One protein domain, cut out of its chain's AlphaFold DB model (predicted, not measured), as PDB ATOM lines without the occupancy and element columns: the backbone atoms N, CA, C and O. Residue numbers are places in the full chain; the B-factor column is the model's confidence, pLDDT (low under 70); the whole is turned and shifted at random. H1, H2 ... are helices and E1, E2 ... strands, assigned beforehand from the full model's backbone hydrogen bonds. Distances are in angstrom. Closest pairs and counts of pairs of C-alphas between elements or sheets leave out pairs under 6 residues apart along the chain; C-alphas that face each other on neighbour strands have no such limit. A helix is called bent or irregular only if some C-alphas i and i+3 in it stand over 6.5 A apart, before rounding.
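Overview. This is residues 11 to 119 of the 246 residues of an uncharacterized protein of Actinomadura sp. J1-007 (UniProt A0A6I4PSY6). A twisted sheet of five antiparallel strands makes a wall, and the long helix H1 crosses one face of it over E1, E2 and E3. At the E4 and E5 side a long unnamed stretch, residues 76 to 91, loops between H2 and H3, two shorter helices that only graze the sheet. The printed part has 109 residues, with named elements in the order H1, E1, E2, E3, E4, H2, H3, E5; the sheet runs E1, E2, E3, E4, E5. The class is mixed, helices and strands; the whole is compact, with a radius of gyration of the C-alphas of 14.2 A and spans of 42 by 35 by 21 A.

Arrangement. H1, residues 11 to 26, is on the sheet at a height over the sheet of 8.7 A; H1 and the sheet form two layers, a helix on one face of a sheet. It lies over E1, residues 34 to 37, only just, with 3 of its C-alphas, and over E2, residues 40 to 45, and E3, residues 49 to 56. On the local plane it stands at 61 degrees to E3, only just across the strands. The closest C-alphas of H1 and E1 are those of Ala 21 and Phe 34, 4.9 A apart; those of H1 and E3 are Trp 14 and Val 53, 6.6 A apart. E1, E2, E3 and E4, residues 60 to 67, form a meander, each strand the antiparallel neighbour of the one before, in three hairpins. N 35 and O 42 are 2.9 A apart between E1 and E2, N 43 and O 51 2.8 A between E2 and E3, and N 52 and O 64 2.7 A between E3 and E4, each within hydrogen-bond range. H2, residues 72 to 75, only grazes the sheet with residues 72 to 74. H3, residues 92 to 101, only grazes it with residues 95 to 99, and is apart from H1 and H2. E5, residues 107 to 111, is an edge strand antiparallel to E4, with N 109 and O 63 2.8 A apart. In H3 every O i to N i+4 pair is within hydrogen-bond range, in H1 10 of 12; H2 is too short for such a pair.

Along the chain. H1 begins at C-alpha 11, (-24.221, -13.424, 21.592), and is 22.1 A long; it is neither bent nor irregular, but only just: C-alphas 21 and 24 are 6.1 A apart. E3 is 23.3 A long, E4 23.5 A and H3 14.0 A. E5 ends at C-alpha 111, (-29.124, -10.290, 30.684).

Size, cuts and confidence. The C-alphas of Leu 26 and Leu 78, the two farthest apart, are 43.4 A from each other. The printed part has no cut, and the link from H2 to H3 is long. The mean pLDDT of the printed part is 83.5; residues 32 to 33, 35 to 39, 44 to 48 and 102 to 103 are under 70.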
ATOM      1  N   ASP A  11     -25.119 -12.809  22.583       88.69
ATOM      2  CA  ASP A  11     -24.221 -13.424  21.592       88.69
ATOM      3  C   ASP A  11     -24.004 -12.547  20.347       88.69
ATOM      4  O   ASP A  11     -22.940 -12.611  19.741       88.69
ATOM      5  N   GLU A  12     -25.001 -11.752  19.947       88.69
ATOM      6  CA  GLU A  12     -24.895 -10.809  18.824       88.69
ATOM      7  C   GLU A  12     -24.008  -9.631  19.217       88.69
ATOM      8  O   GLU A  12     -23.029  -9.359  18.530       88.69
ATOM      9  N   VAL A  13     -24.275  -9.037  20.384       87.62
ATOM     10  CA  VAL A  13     -23.462  -7.944  20.942       87.62
ATOM     11  C   VAL A  13     -22.007  -8.385  21.142       87.62
ATOM     12  O   VAL A  13     -21.076  -7.651  20.823       87.62
ATOM     13  N   TRP A  14     -21.791  -9.604  21.645       88.25
ATOM     14  CA  TRP A  14     -20.453 -10.163  21.826       88.25
ATOM     15  C   TRP A  14     -19.742 -10.421  20.498       88.25
ATOM     16  O   TRP A  14     -18.549 -10.161  20.391       88.25
ATOM     17  N   ALA A  15     -20.444 -10.956  19.494       89.75
ATOM     18  CA  ALA A  15     -19.850 -11.238  18.190       89.75
ATOM     19  C   ALA A  15     -19.377  -9.961  17.488       89.75
ATOM     20  O   ALA A  15     -18.294  -9.957  16.906       89.75
ATOM     21  N   GLU A  16     -20.167  -8.896  17.588       88.00
ATOM     22  CA  GLU A  16     -19.823  -7.574  17.078       88.00
ATOM     23  C   GLU A  16     -18.631  -6.981  17.836       88.00
ATOM     24  O   GLU A  16     -17.613  -6.678  17.221       88.00
ATOM     25  N   ALA A  17     -18.674  -6.950  19.174       86.62
ATOM     26  CA  ALA A  17     -17.539  -6.501  19.986       86.62
ATOM     27  C   ALA A  17     -16.248  -7.283  19.681       86.62
ATOM     28  O   ALA A  17     -15.159  -6.713  19.646       86.62
ATOM     29  N   ALA A  18     -16.355  -8.596  19.460       89.31
ATOM     30  CA  ALA A  18     -15.210  -9.434  19.137       89.31
ATOM     31  C   ALA A  18     -14.653  -9.134  17.741       89.31
ATOM     32  O   ALA A  18     -13.438  -9.113  17.576       89.31
ATOM     33  N   ALA A  19     -15.507  -8.874  16.747       90.38
ATOM     34  CA  ALA A  19     -15.062  -8.445  15.421       90.38
ATOM     35  C   ALA A  19     -14.307  -7.106  15.490       90.38
ATOM     36  O   ALA A  19     -13.216  -6.993  14.930       90.38
ATOM     37  N   LEU A  20     -14.833  -6.150  16.264       86.75
ATOM     38  CA  LEU A  20     -14.218  -4.839  16.504       86.75
ATOM     39  C   LEU A  20     -12.875  -4.926  17.250       86.75
ATOM     40  O   LEU A  20     -12.053  -4.033  17.102       86.75
ATOM     41  N   ALA A  21     -12.625  -5.994  18.016       87.75
ATOM     42  CA  ALA A  21     -11.329  -6.257  18.654       87.75
ATOM     43  C   ALA A  21     -10.345  -7.013  17.739       87.75
ATOM     44  O   ALA A  21      -9.139  -6.782  17.783       87.75
ATOM     45  N   VAL A  22     -10.842  -7.928  16.898       91.56
ATOM     46  CA  VAL A  22     -10.009  -8.706  15.962       91.56
ATOM     47  C   VAL A  22      -9.451  -7.826  14.842       91.56
ATOM     48  O   VAL A  22      -8.313  -8.020  14.423       91.56
ATOM     49  N   LEU A  23     -10.228  -6.856  14.365       90.38
ATOM     50  CA  LEU A  23      -9.835  -5.975  13.269       90.38
ATOM     51  C   LEU A  23      -8.586  -5.104  13.561       90.38
ATOM     52  O   LEU A  23      -7.637  -5.185  12.781       90.38
ATOM     53  N   PRO A  24      -8.500  -4.329  14.661       87.88
ATOM     54  CA  PRO A  24      -7.289  -3.573  14.996       87.88
ATOM     55  C   PRO A  24      -6.110  -4.485  15.357       87.88
ATOM     56  O   PRO A  24      -4.957  -4.107  15.184       87.88
ATOM     57  N   ALA A  25      -6.365  -5.723  15.797       91.31
ATOM     58  CA  ALA A  25      -5.304  -6.714  15.960       91.31
ATOM     59  C   ALA A  25      -4.747  -7.213  14.615       91.31
ATOM     60  O   ALA A  25      -3.588  -7.612  14.558       91.31
ATOM     61  N   LEU A  26      -5.545  -7.182  13.539       93.56
ATOM     62  CA  LEU A  26      -5.084  -7.476  12.180       93.56
ATOM     63  C   LEU A  26      -4.313  -6.301  11.581       93.56
ATOM     64  O   LEU A  26      -3.348  -6.535  10.862       93.56
ATOM     65  N   ILE A  27      -4.732  -5.064  11.843       91.88
ATOM     66  CA  ILE A  27      -4.097  -3.849  11.321       91.88
ATOM     67  C   ILE A  27      -3.657  -3.003  12.521       91.88
ATOM     68  O   ILE A  27      -4.378  -2.082  12.892       91.88
ATOM     69  N   PRO A  28      -2.493  -3.268  13.146       88.06
ATOM     70  CA  PRO A  28      -2.095  -2.583  14.381       88.06
ATOM     71  C   PRO A  28      -1.939  -1.060  14.259       88.06
ATOM     72  O   PRO A  28      -1.942  -0.364  15.269       88.06
ATOM     73  N   ALA A  29      -1.789  -0.536  13.035       86.19
ATOM     74  CA  ALA A  29      -1.803   0.904  12.761       86.19
ATOM     75  C   ALA A  29      -3.200   1.535  12.929       86.19
ATOM     76  O   ALA A  29      -3.318   2.737  13.156       86.19
ATOM     77  N   MET A  30      -4.256   0.721  12.844       81.75
ATOM     78  CA  MET A  30      -5.643   1.111  13.053       81.75
ATOM     79  C   MET A  30      -5.944   1.101  14.563       81.75
ATOM     80  O   MET A  30      -6.358   0.091  15.132       81.75
ATOM     81  N   ASP A  31      -5.700   2.223  15.241       72.81
ATOM     82  CA  ASP A  31      -5.997   2.384  16.671       72.81
ATOM     83  C   ASP A  31      -7.512   2.539  16.904       72.81
ATOM     84  O   ASP A  31      -8.048   3.646  16.879       72.81
ATOM     85  N   MET A  32      -8.217   1.416  17.090       67.75
ATOM     86  CA  MET A  32      -9.686   1.386  17.220       67.75
ATOM     87  C   MET A  32     -10.200   1.087  18.629       67.75
ATOM     88  O   MET A  32     -11.377   0.786  18.806       67.75
ATOM     89  N   GLY A  33      -9.349   1.181  19.652       61.84
ATOM     90  CA  GLY A  33      -9.790   1.264  21.047       61.84
ATOM     91  C   GLY A  33     -10.582   0.073  21.611       61.84
ATOM     92  O   GLY A  33     -11.126   0.205  22.708       61.84
ATOM     93  N   PHE A  34     -10.682  -1.069  20.921       70.44
ATOM     94  CA  PHE A  34     -11.307  -2.284  21.455       70.44
ATOM     95  C   PHE A  34     -10.263  -3.219  22.056       70.44
ATOM     96  O   PHE A  34      -9.491  -3.857  21.344       70.44
ATOM     97  N   GLU A  35     -10.277  -3.336  23.381       68.75
ATOM     98  CA  GLU A  35      -9.321  -4.143  24.131       68.75
ATOM     99  C   GLU A  35     -10.038  -5.163  25.030       68.75
ATOM    100  O   GLU A  35     -11.108  -4.875  25.595       68.75
ATOM    101  N   PRO A  36      -9.448  -6.357  25.223       65.88
ATOM    102  CA  PRO A  36      -9.793  -7.208  26.350       65.88
ATOM    103  C   PRO A  36      -9.630  -6.426  27.660       65.88
ATOM    104  O   PRO A  36      -8.567  -5.886  27.960       65.88
ATOM    105  N   ALA A  37     -10.688  -6.368  28.461       66.62
ATOM    106  CA  ALA A  37     -10.706  -5.699  29.754       66.62
ATOM    107  C   ALA A  37     -11.055  -6.695  30.867       66.62
ATOM    108  O   ALA A  37     -11.585  -7.779  30.612       66.62
ATOM    109  N   ASP A  38     -10.793  -6.322  32.125       61.88
ATOM    110  CA  ASP A  38     -11.186  -7.123  33.290       61.88
ATOM    111  C   ASP A  38     -12.685  -7.470  33.217       61.88
ATOM    112  O   ASP A  38     -13.545  -6.632  33.490       61.88
ATOM    113  N   GLY A  39     -12.988  -8.724  32.866       58.84
ATOM    114  CA  GLY A  39     -14.340  -9.275  32.811       58.84
ATOM    115  C   GLY A  39     -15.037  -9.247  31.445       58.84
ATOM    116  O   GLY A  39     -16.147  -9.773  31.377       58.84
ATOM    117  N   GLY A  40     -14.438  -8.709  30.375       73.00
ATOM    118  CA  GLY A  40     -15.114  -8.621  29.074       73.00
ATOM    119  C   GLY A  40     -14.338  -7.909  27.967       73.00
ATOM    120  O   GLY A  40     -13.117  -7.817  27.999       73.00
ATOM    121  N   LEU A  41     -15.074  -7.415  26.975       78.88
ATOM    122  CA  LEU A  41     -14.574  -6.571  25.891       78.88
ATOM    123  C   LEU A  41     -14.968  -5.125  26.156       78.88
ATOM    124  O   LEU A  41     -16.106  -4.873  26.556       78.88
ATOM    125  N   ARG A  42     -14.060  -4.181  25.908       77.75
ATOM    126  CA  ARG A  42     -14.343  -2.747  26.003       77.75
ATOM    127  C   ARG A  42     -13.884  -2.049  24.735       77.75
ATOM    128  O   ARG A  42     -12.707  -2.116  24.419       77.75
ATOM    129  N   GLY A  43     -14.801  -1.355  24.076       73.06
ATOM    130  CA  GLY A  43     -14.519  -0.439  22.983       73.06
ATOM    131  C   GLY A  43     -14.438   0.992  23.455       73.06
ATOM    132  O   GLY A  43     -15.318   1.441  24.189       73.06
ATOM    133  N   MET A  44     -13.409   1.704  23.023       66.56
ATOM    134  CA  MET A  44     -13.256   3.138  23.195       66.56
ATOM    135  C   MET A  44     -13.441   3.844  21.858       66.56
ATOM    136  O   MET A  44     -12.717   3.581  20.907       66.56
ATOM    137  N   ASP A  45     -14.366   4.795  21.832       69.38
ATOM    138  CA  ASP A  45     -14.471   5.807  20.790       69.38
ATOM    139  C   ASP A  45     -13.866   7.105  21.350       69.38
ATOM    140  O   ASP A  45     -14.481   7.823  22.154       69.38
ATOM    141  N   VAL A  46     -12.595   7.353  21.013       53.25
ATOM    142  CA  VAL A  46     -11.800   8.459  21.563       53.25
ATOM    143  C   VAL A  46     -12.469   9.800  21.245       53.25
ATOM    144  O   VAL A  46     -12.354  10.340  20.152       53.25
ATOM    145  N   GLY A  47     -13.125  10.379  22.254       55.91
ATOM    146  CA  GLY A  47     -13.742  11.706  22.195       55.91
ATOM    147  C   GLY A  47     -15.265  11.708  22.297       55.91
ATOM    148  O   GLY A  47     -15.814  12.714  22.746       55.91
ATOM    149  N   ASN A  48     -15.934  10.592  21.989       69.81
ATOM    150  CA  ASN A  48     -17.393  10.518  22.015       69.81
ATOM    151  C   ASN A  48     -17.932   9.493  23.028       69.81
ATOM    152  O   ASN A  48     -18.894   9.789  23.729       69.81
ATOM    153  N   GLY A  49     -17.302   8.341  23.245       76.38
ATOM    154  CA  GLY A  49     -17.894   7.352  24.143       76.38
ATOM    155  C   GLY A  49     -17.040   6.127  24.390       76.38
ATOM    156  O   GLY A  49     -15.941   5.980  23.874       76.38
ATOM    157  N   TRP A  50     -17.548   5.227  25.215       80.81
ATOM    158  CA  TRP A  50     -17.021   3.873  25.291       80.81
ATOM    159  C   TRP A  50     -18.127   2.949  25.784       80.81
ATOM    160  O   TRP A  50     -18.993   3.352  26.564       80.81
ATOM    161  N   TRP A  51     -18.083   1.694  25.367       84.19
ATOM    162  CA  TRP A  51     -18.968   0.669  25.899       84.19
ATOM    163  C   TRP A  51     -18.228  -0.648  26.046       84.19
ATOM    164  O   TRP A  51     -17.135  -0.839  25.523       84.19
ATOM    165  N   GLY A  52     -18.799  -1.554  26.818       85.19
ATOM    166  CA  GLY A  52     -18.267  -2.884  26.998       85.19
ATOM    167  C   GLY A  52     -19.358  -3.912  27.195       85.19
ATOM    168  O   GLY A  52     -20.499  -3.596  27.545       85.19
ATOM    169  N   VAL A  53     -18.975  -5.160  26.963       87.81
ATOM    170  CA  VAL A  53     -19.807  -6.338  27.161       87.81
ATOM    171  C   VAL A  53     -19.017  -7.401  27.907       87.81
ATOM    172  O   VAL A  53     -17.877  -7.708  27.568       87.81
ATOM    173  N   SER A  54     -19.649  -7.982  28.919       88.62
ATOM    174  CA  SER A  54     -19.033  -8.948  29.823       88.62
ATOM    175  C   SER A  54     -19.953 -10.139  30.031       88.62
ATOM    176  O   SER A  54     -21.119  -9.971  30.394       88.62
ATOM    177  N   TRP A  55     -19.434 -11.356  29.851       88.00
ATOM    178  CA  TRP A  55     -20.150 -12.570  30.243       88.00
ATOM    179  C   TRP A  55     -20.079 -12.775  31.759       88.00
ATOM    180  O   TRP A  55     -19.040 -12.606  32.397       88.00
ATOM    181  N   VAL A  56     -21.198 -13.206  32.328       88.38
ATOM    182  CA  VAL A  56     -21.374 -13.592  33.728       88.38
ATOM    183  C   VAL A  56     -21.804 -15.064  33.781       88.38
ATOM    184  O   VAL A  56     -22.416 -15.603  32.853       88.38
ATOM    185  N   GLU A  57     -21.462 -15.748  34.873       85.00
ATOM    186  CA  GLU A  57     -21.797 -17.157  35.074       85.00
ATOM    187  C   GLU A  57     -23.303 -17.435  34.890       85.00
ATOM    188  O   GLU A  57     -24.170 -16.657  35.306       85.00
ATOM    189  N   GLY A  58     -23.609 -18.588  34.289       86.19
ATOM    190  CA  GLY A  58     -24.980 -19.039  34.049       86.19
ATOM    191  C   GLY A  58     -25.586 -18.552  32.732       86.19
ATOM    192  O   GLY A  58     -26.803 -18.565  32.606       86.19
ATOM    193  N   GLY A  59     -24.761 -18.131  31.764       88.25
ATOM    194  CA  GLY A  59     -25.244 -17.613  30.475       88.25
ATOM    195  C   GLY A  59     -25.789 -16.187  30.569       88.25
ATOM    196  O   GLY A  59     -26.624 -15.787  29.764       88.25
ATOM    197  N   ARG A  60     -25.331 -15.440  31.575       93.62
ATOM    198  CA  ARG A  60     -25.733 -14.065  31.856       93.62
ATOM    199  C   ARG A  60     -24.738 -13.100  31.239       93.62
ATOM    200  O   ARG A  60     -23.593 -13.472  31.009       93.62
ATOM    201  N   ALA A  61     -25.139 -11.865  30.999       92.31
ATOM    202  CA  ALA A  61     -24.239 -10.861  30.439       92.31
ATOM    203  C   ALA A  61     -24.535  -9.475  30.998       92.31
ATOM    204  O   ALA A  61     -25.630  -9.222  31.499       92.31
ATOM    205  N   VAL A  62     -23.555  -8.582  30.906       91.50
ATOM    206  CA  VAL A  62     -23.703  -7.166  31.236       91.50
ATOM    207  C   VAL A  62     -23.174  -6.331  30.080       91.50
ATOM    208  O   VAL A  62     -22.085  -6.605  29.583       91.50
ATOM    209  N   VAL A  63     -23.938  -5.320  29.676       90.44
ATOM    210  CA  VAL A  63     -23.546  -4.294  28.703       90.44
ATOM    211  C   VAL A  63     -23.563  -2.950  29.408       90.44
ATOM    212  O   VAL A  63     -24.515  -2.630  30.116       90.44
ATOM    213  N   TYR A  64     -22.502  -2.174  29.267       88.44
ATOM    214  CA  TYR A  64     -22.303  -0.959  30.048       88.44
ATOM    215  C   TYR A  64     -21.474   0.043  29.259       88.44
ATOM    216  O   TYR A  64     -20.664  -0.348  28.428       88.44
ATOM    217  N   GLY A  65     -21.666   1.332  29.506       88.00
ATOM    218  CA  GLY A  65     -20.914   2.353  28.789       88.00
ATOM    219  C   GLY A  65     -21.484   3.750  28.939       88.00
ATOM    220  O   GLY A  65     -22.347   4.015  29.786       88.00
ATOM    221  N   TYR A  66     -20.988   4.643  28.093       85.50
ATOM    222  CA  TYR A  66     -21.592   5.933  27.821       85.50
ATOM    223  C   TYR A  66     -21.334   6.382  26.383       85.50
ATOM    224  O   TYR A  66     -20.344   6.016  25.757       85.50
ATOM    225  N   ASP A  67     -22.211   7.261  25.923       83.44
ATOM    226  CA  ASP A  67     -22.093   8.028  24.684       83.44
ATOM    227  C   ASP A  67     -22.304   9.516  25.006       83.44
ATOM    228  O   ASP A  67     -23.293   9.880  25.645       83.44
ATOM    229  N   SER A  68     -21.360  10.379  24.650       78.56
ATOM    230  CA  SER A  68     -21.337  11.775  25.090       78.56
ATOM    231  C   SER A  68     -22.492  12.598  24.528       78.56
ATOM    232  O   SER A  68     -22.996  13.480  25.230       78.56
ATOM    233  N   ASP A  69     -22.956  12.248  23.330       78.94
ATOM    234  CA  ASP A  69     -24.014  12.942  22.606       78.94
ATOM    235  C   ASP A  69     -25.414  12.420  22.975       78.94
ATOM    236  O   ASP A  69     -26.399  13.168  22.962       78.94
ATOM    237  N   HIS A  70     -25.523  11.147  23.369       79.69
ATOM    238  CA  HIS A  70     -26.803  10.447  23.514       79.69
ATOM    239  C   HIS A  70     -27.138  10.027  24.953       79.69
ATOM    240  O   HIS A  70     -28.281   9.647  25.236       79.69
ATOM    241  N   SER A  71     -26.190  10.144  25.887       82.44
ATOM    242  CA  SER A  71     -26.368   9.776  27.297       82.44
ATOM    243  C   SER A  71     -26.938  10.907  28.147       82.44
ATOM    244  O   SER A  71     -26.216  11.625  28.837       82.44
ATOM    245  N   GLN A  72     -28.260  11.052  28.184       85.38
ATOM    246  CA  GLN A  72     -28.910  12.061  29.030       85.38
ATOM    247  C   GLN A  72     -28.876  11.708  30.523       85.38
ATOM    248  O   GLN A  72     -29.030  12.597  31.365       85.38
ATOM    249  N   THR A  73     -28.672  10.431  30.856       82.31
ATOM    250  CA  THR A  73     -28.562   9.908  32.230       82.31
ATOM    251  C   THR A  73     -27.419  10.558  33.013       82.31
ATOM    252  O   THR A  73     -27.549  10.761  34.218       82.31
ATOM    253  N   ARG A  74     -26.341  10.969  32.331       78.62
ATOM    254  CA  ARG A  74     -25.183  11.641  32.946       78.62
ATOM    255  C   ARG A  74     -25.389  13.140  33.199       78.62
ATOM    256  O   ARG A  74     -24.670  13.738  33.990       78.62
ATOM    257  N   SER A  75     -26.359  13.752  32.522       80.75
ATOM    258  CA  SER A  75     -26.575  15.210  32.507       80.75
ATOM    259  C   SER A  75     -27.670  15.663  33.481       80.75
ATOM    260  O   SER A  75     -28.182  16.778  33.379       80.75
ATOM    261  N   GLN A  76     -28.070  14.793  34.412       80.19
ATOM    262  CA  GLN A  76     -29.129  15.071  35.378       80.19
ATOM    263  C   GLN A  76     -28.595  15.799  36.614       80.19
ATOM    264  O   GLN A  76     -27.519  15.496  37.121       80.19
ATOM    265  N   ALA A  77     -29.394  16.725  37.156       79.38
ATOM    266  CA  ALA A  77     -29.070  17.404  38.415       79.38
ATOM    267  C   ALA A  77     -29.040  16.440  39.618       79.38
ATOM    268  O   ALA A  77     -28.328  16.682  40.590       79.38
ATOM    269  N   LEU A  78     -29.823  15.359  39.552       80.06
ATOM    270  CA  LEU A  78     -29.788  14.251  40.500       80.06
ATOM    271  C   LEU A  78     -29.221  13.018  39.785       80.06
ATOM    272  O   LEU A  78     -29.831  12.586  38.805       80.06
ATOM    273  N   PRO A  79     -28.095  12.450  40.256       81.81
ATOM    274  CA  PRO A  79     -27.543  11.229  39.683       81.81
ATOM    275  C   PRO A  79     -28.547  10.077  39.744       81.81
ATOM    276  O   PRO A  79     -29.235   9.891  40.752       81.81
ATOM    277  N   ILE A  80     -28.616   9.297  38.668       86.94
ATOM    278  CA  ILE A  80     -29.389   8.055  38.619       86.94
ATOM    279  C   ILE A  80     -28.488   6.922  39.101       86.94
ATOM    280  O   ILE A  80     -27.376   6.757  38.604       86.94
ATOM    281  N   ASP A  81     -28.980   6.123  40.043       88.81
ATOM    282  CA  ASP A  81     -28.321   4.875  40.420       88.81
ATOM    283  C   ASP A  81     -28.557   3.815  39.331       88.81
ATOM    284  O   ASP A  81     -29.598   3.159  39.288       88.81
ATOM    285  N   LEU A  82     -27.584   3.657  38.430       89.94
ATOM    286  CA  LEU A  82     -27.649   2.730  37.295       89.94
ATOM    287  C   LEU A  82     -27.698   1.247  37.697       89.94
ATOM    288  O   LEU A  82     -27.937   0.408  36.834       89.94
ATOM    289  N   LEU A  83     -27.501   0.920  38.978       91.19
ATOM    290  CA  LEU A  83     -27.572  -0.448  39.493       91.19
ATOM    291  C   LEU A  83     -28.784  -0.684  40.410       91.19
ATOM    292  O   LEU A  83     -28.984  -1.799  40.899       91.19
ATOM    293  N   ALA A  84     -29.614   0.336  40.651       91.38
ATOM    294  CA  ALA A  84     -30.794   0.215  41.497       91.38
ATOM    295  C   ALA A  84     -31.748  -0.893  41.014       91.38
ATOM    296  O   ALA A  84     -32.261  -0.875  39.896       91.38
ATOM    297  N   GLY A  85     -32.041  -1.848  41.903       91.19
ATOM    298  CA  GLY A  85     -32.910  -2.987  41.591       91.19
ATOM    299  C   GLY A  85     -32.240  -4.080  40.754       91.19
ATOM    300  O   GLY A  85     -32.925  -5.003  40.313       91.19
ATOM    301  N   GLY A  86     -30.922  -3.999  40.554       92.75
ATOM    302  CA  GLY A  86     -30.139  -5.073  39.962       92.75
ATOM    303  C   GLY A  86     -30.243  -6.376  40.773       92.75
ATOM    304  O   GLY A  86     -30.447  -6.344  41.991       92.75
ATOM    305  N   PRO A  87     -30.135  -7.545  40.125       94.81
ATOM    306  CA  PRO A  87     -30.220  -8.830  40.809       94.81
ATOM    307  C   PRO A  87     -28.946  -9.174  41.597       94.81
ATOM    308  O   PRO A  87     -27.847  -8.732  41.272       94.81
ATOM    309  N   GLU A  88     -29.075 -10.041  42.606       94.06
ATOM    310  CA  GLU A  88     -27.965 -10.442  43.493       94.06
ATOM    311  C   GLU A  88     -26.777 -11.073  42.753       94.06
ATOM    312  O   GLU A  88     -25.649 -10.995  43.227       94.06
ATOM    313  N   TRP A  89     -27.019 -11.678  41.587       93.69
ATOM    314  CA  TRP A  89     -25.978 -12.317  40.783       93.69
ATOM    315  C   TRP A  89     -25.095 -11.330  40.016       93.69
ATOM    316  O   TRP A  89     -24.088 -11.762  39.450       93.69
ATOM    317  N   LEU A  90     -25.455 -10.041  39.949       92.81
ATOM    318  CA  LEU A  90     -24.614  -9.056  39.280       92.81
ATOM    319  C   LEU A  90     -23.211  -9.030  39.903       92.81
ATOM    320  O   LEU A  90     -23.062  -9.186  41.117       92.81
ATOM    321  N   PRO A  91     -22.166  -8.778  39.101       88.62
ATOM    322  CA  PRO A  91     -20.811  -8.581  39.602       88.62
ATOM    323  C   PRO A  91     -20.671  -7.202  40.281       88.62
ATOM    324  O   PRO A  91     -19.969  -6.322  39.789       88.62
ATOM    325  N   TRP A  92     -21.353  -7.007  41.415       89.56
ATOM    326  CA  TRP A  92     -21.518  -5.720  42.105       89.56
ATOM    327  C   TRP A  92     -20.204  -5.003  42.404       89.56
ATOM    328  O   TRP A  92     -20.065  -3.827  42.090       89.56
ATOM    329  N   GLU A  93     -19.226  -5.705  42.981       87.06
ATOM    330  CA  GLU A  93     -17.935  -5.104  43.347       87.06
ATOM    331  C   GLU A  93     -17.137  -4.635  42.126       87.06
ATOM    332  O   GLU A  93     -16.379  -3.669  42.198       87.06
ATOM    333  N   TRP A  94     -17.274  -5.331  40.998       85.19
ATOM    334  CA  TRP A  94     -16.636  -4.910  39.761       85.19
ATOM    335  C   TRP A  94     -17.395  -3.758  39.116       85.19
ATOM    336  O   TRP A  94     -16.755  -2.767  38.800       85.19
ATOM    337  N   LEU A  95     -18.726  -3.823  39.019       85.31
ATOM    338  CA  LEU A  95     -19.527  -2.727  38.465       85.31
ATOM    339  C   LEU A  95     -19.342  -1.427  39.250       85.31
ATOM    340  O   LEU A  95     -19.147  -0.382  38.642       85.31
ATOM    341  N   ASP A  96     -19.332  -1.484  40.583       83.50
ATOM    342  CA  ASP A  96     -19.066  -0.314  41.428       83.50
ATOM    343  C   ASP A  96     -17.666   0.264  41.170       83.50
ATOM    344  O   ASP A  96     -17.519   1.479  41.049       83.50
ATOM    345  N   ARG A  97     -16.639  -0.584  41.007       82.75
ATOM    346  CA  ARG A  97     -15.305  -0.117  40.597       82.75
ATOM    347  C   ARG A  97     -15.319   0.490  39.202       82.75
ATOM    348  O   ARG A  97     -14.833   1.597  39.047       82.75
ATOM    349  N   THR A  98     -15.917  -0.167  38.212       79.19
ATOM    350  CA  THR A  98     -16.001   0.337  36.837       79.19
ATOM    351  C   THR A  98     -16.712   1.688  36.771       79.19
ATOM    352  O   THR A  98     -16.231   2.583  36.086       79.19
ATOM    353  N   ILE A  99     -17.809   1.873  37.516       79.00
ATOM    354  CA  ILE A  99     -18.522   3.157  37.626       79.00
ATOM    355  C   ILE A  99     -17.615   4.245  38.204       79.00
ATOM    356  O   ILE A  99     -17.643   5.379  37.730       79.00
ATOM    357  N   ARG A 100     -16.812   3.917  39.220       75.50
ATOM    358  CA  ARG A 100     -15.900   4.877  39.859       75.50
ATOM    359  C   ARG A 100     -14.680   5.195  38.999       75.50
ATOM    360  O   ARG A 100     -14.295   6.355  38.921       75.50
ATOM    361  N   ASP A 101     -14.091   4.180  38.377       74.62
ATOM    362  CA  ASP A 101     -12.827   4.269  37.643       74.62
ATOM    363  C   ASP A 101     -13.014   4.857  36.243       74.62
ATOM    364  O   ASP A 101     -12.136   5.554  35.745       74.62
ATOM    365  N   ALA A 102     -14.147   4.590  35.591       67.94
ATOM    366  CA  ALA A 102     -14.403   5.107  34.254       67.94
ATOM    367  C   ALA A 102     -14.872   6.571  34.233       67.94
ATOM    368  O   ALA A 102     -15.104   7.099  33.147       67.94
ATOM    369  N   GLU A 103     -15.034   7.193  35.411       60.81
ATOM    370  CA  GLU A 103     -15.510   8.560  35.697       60.81
ATOM    371  C   GLU A 103     -16.899   8.927  35.125       60.81
ATOM    372  O   GLU A 103     -17.565   9.822  35.644       60.81
ATOM    373  N   ILE A 104     -17.379   8.221  34.097       71.06
ATOM    374  CA  ILE A 104     -18.637   8.437  33.395       71.06
ATOM    375  C   ILE A 104     -19.180   7.069  32.955       71.06
ATOM    376  O   ILE A 104     -18.677   6.457  32.019       71.06
ATOM    377  N   LEU A 105     -20.237   6.596  33.615       81.25
ATOM    378  CA  LEU A 105     -21.133   5.572  33.075       81.25
ATOM    379  C   LEU A 105     -22.524   6.174  32.911       81.25
ATOM    380  O   LEU A 105     -22.973   6.963  33.742       81.25
ATOM    381  N   ALA A 106     -23.193   5.809  31.825       87.12
ATOM    382  CA  ALA A 106     -24.507   6.325  31.473       87.12
ATOM    383  C   ALA A 106     -25.567   5.234  31.343       87.12
ATOM    384  O   ALA A 106     -26.753   5.525  31.508       87.12
ATOM    385  N   PHE A 107     -25.155   3.997  31.085       89.56
ATOM    386  CA  PHE A 107     -26.046   2.854  31.049       89.56
ATOM    387  C   PHE A 107     -25.384   1.598  31.597       89.56
ATOM    388  O   PHE A 107     -24.176   1.399  31.465       89.56
ATOM    389  N   VAL A 108     -26.218   0.742  32.184       92.06
ATOM    390  CA  VAL A 108     -25.896  -0.642  32.526       92.06
ATOM    391  C   VAL A 108     -27.135  -1.483  32.226       92.06
ATOM    392  O   VAL A 108     -28.214  -1.222  32.756       92.06
ATOM    393  N   TYR A 109     -26.975  -2.482  31.369       93.25
ATOM    394  CA  TYR A 109     -27.974  -3.489  31.034       93.25
ATOM    395  C   TYR A 109     -27.467  -4.852  31.462       93.25
ATOM    396  O   TYR A 109     -26.283  -5.152  31.329       93.25
ATOM    397  N   TRP A 110     -28.366  -5.699  31.939       94.81
ATOM    398  CA  TRP A 110     -28.038  -7.045  32.369       94.81
ATOM    399  C   TRP A 110     -28.993  -8.066  31.763       94.81
ATOM    400  O   TRP A 110     -30.205  -7.869  31.732       94.81
ATOM    401  N   TRP A 111     -28.423  -9.155  31.264       94.50
ATOM    402  CA  TRP A 111     -29.124 -10.290  30.684       94.50
ATOM    403  C   TRP A 111     -29.172 -11.424  31.695       94.50
ATOM    404  O   TRP A 111     -28.128 -11.876  32.173       94.50
ATOM    405  N   ASP A 112     -30.372 -11.896  32.014       93.69
ATOM    406  CA  ASP A 112     -30.588 -12.947  33.013       93.69
ATOM    407  C   ASP A 112     -30.579 -14.376  32.447       93.69
ATOM    408  O   ASP A 112     -30.592 -15.336  33.221       93.69
ATOM    409  N   GLY A 113     -30.510 -14.513  31.121       91.75
ATOM    410  CA  GLY A 113     -30.671 -15.772  30.393       91.75
ATOM    411  C   GLY A 113     -31.848 -15.749  29.415       91.75
ATOM    412  O   GLY A 113     -31.858 -16.538  28.471       91.75
ATOM    413  N   GLU A 114     -32.806 -14.840  29.610       92.12
ATOM    414  CA  GLU A 114     -34.040 -14.758  28.820       92.12
ATOM    415  C   GLU A 114     -34.326 -13.349  28.295       92.12
ATOM    416  O   GLU A 114     -34.862 -13.206  27.193       92.12
ATOM    417  N   SER A 115     -33.995 -12.309  29.066       93.12
ATOM    418  CA  SER A 115     -34.272 -10.925  28.683       93.12
ATOM    419  C   SER A 115     -33.243  -9.936  29.222       93.12
ATOM    420  O   SER A 115     -32.594 -10.160  30.246       93.12
ATOM    421  N   TRP A 116     -33.110  -8.810  28.520       94.00
ATOM    422  CA  TRP A 116     -32.379  -7.656  29.025       94.00
ATOM    423  C   TRP A 116     -33.229  -6.882  30.026       94.00
ATOM    424  O   TRP A 116     -34.402  -6.596  29.784       94.00
ATOM    425  N   ALA A 117     -32.599  -6.464  31.115       93.94
ATOM    426  CA  ALA A 117     -33.155  -5.550  32.094       93.94
ATOM    427  C   ALA A 117     -32.144  -4.449  32.433       93.94
ATOM    428  O   ALA A 117     -30.950  -4.564  32.161       93.94
ATOM    429  N   ARG A 118     -32.647  -3.352  32.999       93.81
ATOM    430  CA  ARG A 118     -31.853  -2.235  33.517       93.81
ATOM    431  C   ARG A 118     -32.641  -1.465  34.567       93.81
ATOM    432  O   ARG A 118     -33.859  -1.642  34.680       93.81
ATOM    433  N   THR A 119     -31.982  -0.541  35.261       92.12
ATOM    434  CA  THR A 119     -32.674   0.423  36.118       92.12
ATOM    435  C   THR A 119     -33.708   1.222  35.305       92.12
ATOM    436  O   THR A 119     -33.402   1.687  34.197       92.12
TER     437      THR A 119